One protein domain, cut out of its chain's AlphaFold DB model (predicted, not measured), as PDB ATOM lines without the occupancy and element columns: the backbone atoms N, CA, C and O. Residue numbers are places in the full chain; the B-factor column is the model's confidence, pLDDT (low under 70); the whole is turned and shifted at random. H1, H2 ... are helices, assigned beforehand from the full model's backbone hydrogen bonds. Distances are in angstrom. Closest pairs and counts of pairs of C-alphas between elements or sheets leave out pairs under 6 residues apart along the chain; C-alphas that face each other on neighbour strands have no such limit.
ATOM      1  N   TYR A  13     156.952 178.712 157.196       72.31
ATOM      2  CA  TYR A  13     157.100 179.052 155.781       72.31
ATOM      3  C   TYR A  13     158.556 178.930 155.316       72.31
ATOM      4  O   TYR A  13     158.836 178.337 154.267       72.31
ATOM      5  N   ARG A  14     159.507 179.422 156.122       72.44
ATOM      6  CA  ARG A  14     160.945 179.276 155.839       72.44
ATOM      7  C   ARG A  14     161.369 177.816 155.837       72.44
ATOM      8  O   ARG A  14     162.174 177.419 154.991       72.44
ATOM      9  N   TRP A  15     160.828 177.014 156.746       75.56
ATOM     10  CA  TRP A  15     161.163 175.599 156.813       75.56
ATOM     11  C   TRP A  15     160.675 174.820 155.585       75.56
ATOM     12  O   TRP A  15     161.456 174.058 155.011       75.56
ATOM     13  N   ILE A  16     159.444 175.073 155.116       79.94
ATOM     14  CA  ILE A  16     158.887 174.456 153.895       79.94
ATOM     15  C   ILE A  16     159.749 174.787 152.670       79.94
ATOM     16  O   ILE A  16     160.134 173.898 151.912       79.94
ATOM     17  N   LEU A  17     160.117 176.060 152.498       78.44
ATOM     18  CA  LEU A  17     160.986 176.497 151.398       78.44
ATOM     19  C   LEU A  17     162.355 175.806 151.432       78.44
ATOM     20  O   LEU A  17     162.887 175.398 150.396       78.44
ATOM     21  N   THR A  18     162.919 175.650 152.628       79.62
ATOM     22  CA  THR A  18     164.232 175.026 152.834       79.62
ATOM     23  C   THR A  18     164.187 173.523 152.543       79.62
ATOM     24  O   THR A  18     165.056 172.996 151.841       79.62
ATOM     25  N   THR A  19     163.149 172.826 153.016       78.69
ATOM     26  CA  THR A  19     162.951 171.392 152.748       78.69
ATOM     27  C   THR A  19     162.655 171.120 151.276       78.69
ATOM     28  O   THR A  19     163.214 170.176 150.712       78.69
ATOM     29  N   GLU A  20     161.858 171.955 150.605       81.38
ATOM     30  CA  GLU A  20     161.579 171.796 149.173       81.38
ATOM     31  C   GLU A  20     162.855 171.924 148.323       81.38
ATOM     32  O   GLU A  20     163.111 171.086 147.449       81.38
ATOM     33  N   GLN A  21     163.702 172.920 148.611       81.69
ATOM     34  CA  GLN A  21     164.991 173.086 147.930       81.69
ATOM     35  C   GLN A  21     165.931 171.903 148.181       81.69
ATOM     36  O   GLN A  21     166.534 171.381 147.236       81.69
ATOM     37  N   TYR A  22     166.008 171.422 149.425       82.12
ATOM     38  CA  TYR A  22     166.781 170.231 149.768       82.12
ATOM     39  C   TYR A  22     166.308 168.998 148.983       82.12
ATOM     40  O   TYR A  22     167.121 168.264 148.409       82.12
ATOM     41  N   PHE A  23     164.995 168.771 148.891       85.19
ATOM     42  CA  PHE A  23     164.436 167.632 148.163       85.19
ATOM     43  C   PHE A  23     164.601 167.740 146.648       85.19
ATOM     44  O   PHE A  23     164.828 166.719 145.991       85.19
ATOM     45  N   ARG A  24     164.536 168.952 146.085       83.75
ATOM     46  CA  ARG A  24     164.873 169.192 144.672       83.75
ATOM     47  C   ARG A  24     166.332 168.856 144.377       83.75
ATOM     48  O   ARG A  24     166.599 168.182 143.385       83.75
ATOM     49  N   ALA A  25     167.256 169.277 145.241       85.00
ATOM     50  CA  ALA A  25     168.686 169.023 145.065       85.00
ATOM     51  C   ALA A  25     169.045 167.535 145.215       85.00
ATOM     52  O   ALA A  25     169.888 167.021 144.486       85.00
ATOM     53  N   THR A  26     168.389 166.829 146.138       81.31
ATOM     54  CA  THR A  26     168.707 165.427 146.459       81.31
ATOM     55  C   THR A  26     167.931 164.396 145.634       81.31
ATOM     56  O   THR A  26     168.244 163.210 145.718       81.31
ATOM     57  N   ARG A  27     166.923 164.815 144.847       86.00
ATOM     58  CA  ARG A  27     166.012 163.943 144.071       86.00
ATOM     59  C   ARG A  27     165.487 162.732 144.860       86.00
ATOM     60  O   ARG A  27     165.349 161.635 144.321       86.00
ATOM     61  N   LYS A  28     165.186 162.923 146.144       80.69
ATOM     62  CA  LYS A  28     164.655 161.851 146.996       80.69
ATOM     63  C   LYS A  28     163.262 161.415 146.537       80.69
ATOM     64  O   LYS A  28     162.457 162.244 146.105       80.69
ATOM     65  N   SER A  29     162.981 160.118 146.667       87.06
ATOM     66  CA  SER A  29     161.635 159.570 146.482       87.06
ATOM     67  C   SER A  29     160.669 160.181 147.496       87.06
ATOM     68  O   SER A  29     161.083 160.581 148.581       87.06
ATOM     69  N   GLU A  30     159.382 160.238 147.162       80.38
ATOM     70  CA  GLU A  30     158.349 160.819 148.028       80.38
ATOM     71  C   GLU A  30     158.339 160.200 149.434       80.38
ATOM     72  O   GLU A  30     158.348 160.922 150.424       80.38
ATOM     73  N   VAL A  31     158.494 158.875 149.527       81.38
ATOM     74  CA  VAL A  31     158.640 158.150 150.801       81.38
ATOM     75  C   VAL A  31     159.843 158.651 151.607       81.38
ATOM     76  O   VAL A  31     159.738 158.890 152.806       81.38
ATOM     77  N   ALA A  32     160.991 158.860 150.958       79.50
ATOM     78  CA  ALA A  32     162.181 159.374 151.627       79.50
ATOM     79  C   ALA A  32     162.043 160.848 152.034       79.50
ATOM     80  O   ALA A  32     162.666 161.256 153.012       79.50
ATOM     81  N   LYS A  33     161.228 161.641 151.324       83.62
ATOM     82  CA  LYS A  33     160.873 162.998 151.761       83.62
ATOM     83  C   LYS A  33     160.026 162.948 153.026       83.62
ATOM     84  O   LYS A  33     160.353 163.634 153.986       83.62
ATOM     85  N   MET A  34     159.020 162.073 153.046       80.88
ATOM     86  CA  MET A  34     158.138 161.875 154.197       80.88
ATOM     87  C   MET A  34     158.924 161.494 155.457       80.88
ATOM     88  O   MET A  34     158.768 162.131 156.491       80.88
ATOM     89  N   MET A  35     159.845 160.526 155.358       82.50
ATOM     90  CA  MET A  35     160.684 160.125 156.499       82.50
ATOM     91  C   MET A  35     161.566 161.266 157.016       82.50
ATOM     92  O   MET A  35     161.796 161.381 158.214       82.50
ATOM     93  N   VAL A  36     162.097 162.095 156.115       81.25
ATOM     94  CA  VAL A  36     162.929 163.238 156.502       81.25
ATOM     95  C   VAL A  36     162.092 164.289 157.222       81.25
ATOM     96  O   VAL A  36     162.536 164.793 158.247       81.25
ATOM     97  N   VAL A  37     160.888 164.585 156.726       82.38
ATOM     98  CA  VAL A  37     159.933 165.481 157.394       82.38
ATOM     99  C   VAL A  37     159.601 164.960 158.797       82.38
ATOM    100  O   VAL A  37     159.775 165.697 159.765       82.38
ATOM    101  N   ASP A  38     159.256 163.674 158.925       78.81
ATOM    102  CA  ASP A  38     158.968 163.030 160.216       78.81
ATOM    103  C   ASP A  38     160.146 163.144 161.205       78.81
ATOM    104  O   ASP A  38     159.940 163.356 162.398       78.81
ATOM    105  N   LEU A  39     161.390 163.019 160.725       79.88
ATOM    106  CA  LEU A  39     162.603 163.081 161.555       79.88
ATOM    107  C   LEU A  39     163.035 164.506 161.929       79.88
ATOM    108  O   LEU A  39     163.787 164.680 162.889       79.88
ATOM    109  N   THR A  40     162.627 165.509 161.150       81.88
ATOM    110  CA  THR A  40     163.090 166.902 161.301       81.88
ATOM    111  C   THR A  40     162.082 167.791 162.021       81.88
ATOM    112  O   THR A  40     162.463 168.858 162.496       81.88
ATOM    113  N   MET A  41     160.831 167.345 162.166       78.94
ATOM    114  CA  MET A  41     159.818 168.012 162.982       78.94
ATOM    115  C   MET A  41     159.871 167.568 164.449       78.94
ATOM    116  O   MET A  41     160.023 166.389 164.768       78.94
ATOM    117  N   ARG A  42     159.674 168.519 165.363       75.06
ATOM    118  CA  ARG A  42     159.497 168.307 166.805       75.06
ATOM    119  C   ARG A  42     158.392 169.209 167.359       75.06
ATOM    120  O   ARG A  42     157.806 170.019 166.645       75.06
ATOM    121  N   GLY A  43     158.061 169.004 168.634       76.38
ATOM    122  CA  GLY A  43     157.197 169.912 169.387       76.38
ATOM    123  C   GLY A  43     155.793 170.088 168.781       76.38
ATOM    124  O   GLY A  43     155.180 169.114 168.325       76.38
ATOM    125  N   PRO A  44     155.233 171.312 168.799       74.69
ATOM    126  CA  PRO A  44     153.938 171.627 168.193       74.69
ATOM    127  C   PRO A  44     153.850 171.313 166.693       74.69
ATOM    128  O   PRO A  44     152.793 170.875 166.235       74.69
ATOM    129  N   ALA A  45     154.942 171.464 165.936       75.12
ATOM    130  CA  ALA A  45     154.940 171.219 164.494       75.12
ATOM    131  C   ALA A  45     154.751 169.731 164.157       75.12
ATOM    132  O   ALA A  45     153.920 169.384 163.315       75.12
ATOM    133  N   LEU A  46     155.439 168.843 164.882       76.50
ATOM    134  CA  LEU A  46     155.243 167.397 164.747       76.50
ATOM    135  C   LEU A  46     153.810 166.985 165.118       76.50
ATOM    136  O   LEU A  46     153.223 166.128 164.461       76.50
ATOM    137  N   ARG A  47     153.218 167.616 166.140       74.81
ATOM    138  CA  ARG A  47     151.821 167.355 166.530       74.81
ATOM    139  C   ARG A  47     150.836 167.754 165.437       74.81
ATOM    140  O   ARG A  47     149.953 166.963 165.118       74.81
ATOM    141  N   TRP A  48     151.003 168.935 164.840       76.50
ATOM    142  CA  TRP A  48     150.190 169.364 163.699       76.50
ATOM    143  C   TRP A  48     150.326 168.397 162.516       76.50
ATOM    144  O   TRP A  48     149.325 167.954 161.953       76.50
ATOM    145  N   TRP A  49     151.555 167.995 162.194       75.69
ATOM    146  CA  TRP A  49     151.826 167.051 161.115       75.69
ATOM    147  C   TRP A  49     151.155 165.689 161.340       75.69
ATOM    148  O   TRP A  49     150.426 165.200 160.471       75.69
ATOM    149  N   LEU A  50     151.316 165.110 162.534       76.25
ATOM    150  CA  LEU A  50     150.666 163.852 162.911       76.25
ATOM    151  C   LEU A  50     149.137 163.981 162.911       76.25
ATOM    152  O   LEU A  50     148.447 163.072 162.450       76.25
ATOM    153  N   TRP A  51     148.596 165.120 163.349       75.06
ATOM    154  CA  TRP A  51     147.156 165.383 163.326       75.06
ATOM    155  C   TRP A  51     146.565 165.381 161.908       75.06
ATOM    156  O   TRP A  51     145.459 164.856 161.703       75.06
ATOM    157  N   CYS A  52     147.289 165.959 160.947       74.19
ATOM    158  CA  CYS A  52     146.876 166.075 159.550       74.19
ATOM    159  C   CYS A  52     147.037 164.770 158.761       74.19
ATOM    160  O   CYS A  52     146.147 164.430 157.983       74.19
ATOM    161  N   PHE A  53     148.141 164.044 158.950       71.69
ATOM    162  CA  PHE A  53     148.517 162.933 158.063       71.69
ATOM    163  C   PHE A  53     148.351 161.541 158.664       71.69
ATOM    164  O   PHE A  53     148.335 160.562 157.920       71.69
ATOM    165  N   LYS A  54     148.215 161.435 159.987       71.62
ATOM    166  CA  LYS A  54     148.084 160.160 160.695       71.62
ATOM    167  C   LYS A  54     146.952 160.235 161.721       71.62
ATOM    168  O   LYS A  54     147.197 160.237 162.930       71.62
ATOM    169  N   PRO A  55     145.687 160.330 161.264       70.25
ATOM    170  CA  PRO A  55     144.533 160.433 162.156       70.25
ATOM    171  C   PRO A  55     144.432 159.250 163.127       70.25
ATOM    172  O   PRO A  55     143.969 159.412 164.255       70.25
ATOM    173  N   GLU A  56     144.926 158.081 162.729       76.25
ATOM    174  CA  GLU A  56     145.020 156.890 163.561       76.25
ATOM    175  C   GLU A  56     146.099 156.976 164.648       76.25
ATOM    176  O   GLU A  56     146.162 156.089 165.474       76.25
ATOM    177  N   TRP A  57     146.912 158.032 164.720       70.19
ATOM    178  CA  TRP A  57     147.920 158.232 165.776       70.19
ATOM    179  C   TRP A  57     147.490 159.290 166.794       70.19
ATOM    180  O   TRP A  57     148.192 159.544 167.771       70.19
ATOM    181  N   ARG A  58     146.307 159.890 166.607       68.75
ATOM    182  CA  ARG A  58     145.767 160.940 167.486       68.75
ATOM    183  C   ARG A  58     145.636 160.506 168.945       68.75
ATOM    184  O   ARG A  58     145.760 161.342 169.823       68.75
TER     185      ARG A  58
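AT A GLANCE: This is residues 13 to 58 of the 92 residues of an uncharacterized protein of Medicago truncatula (UniProt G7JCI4). Three helices run as an open zigzag, the chain folding back at a tight turn after H1 and again after H2, with H2 in the middle, H1 and H2 opening as a V and H3 turned back beside the far end of H2. The zigzag is loosely formed, with no two helices clearly touching, and residues 51 to 56, of which 51 to 53 belong to H3, stick out at one end. The printed part has 46 residues with three named helices, in the order H1, H2, H3, and no named strand; the class is all helix. It is only just compact, close to loose, with a radius of gyration of the C-alphas of 11.3 A, and only just elongated, spanning 33 by 22 by 14 A.

IN THESE COORDINATES: H1, residues 13 to 26, begins with C-alpha 13 at (157.100, 179.052, 155.781) and is 20.2 A long from first to last C-alpha. H2, residues 30 to 40, measures 15.4 A and begins with C-alpha 30 at (158.349, 160.819, 148.028). H3, residues 43 to 53, measures 15.9 A and ends with C-alpha 53 at (148.517, 162.933, 158.063).

HOW THE PARTS SIT: H1 and H2 are close but not clearly touching, their closest C-alphas being those of Phe 23 and Lys 33, 6.9 A apart. They run opposite ways at a steep tilt of 47 degrees. H2 and H3 are also close but not clearly touching, with the C-alphas of Asp 38 and Leu 46 closest at 7.3 A. They run opposite ways at a shallow tilt of 28 degrees. H1 and H3 are apart. In H1, H2 and H3 every O i to N i+4 pair is within hydrogen-bond range.

THE WHOLE: The two C-alphas farthest apart are those of Ala 25 and Arg 58, at 33.1 A. The printed part has no cut, and the links from H1 to H2 and from H2 to H3 are tight. The mean pLDDT of the printed part is 78.3, and residue 58 is under 70.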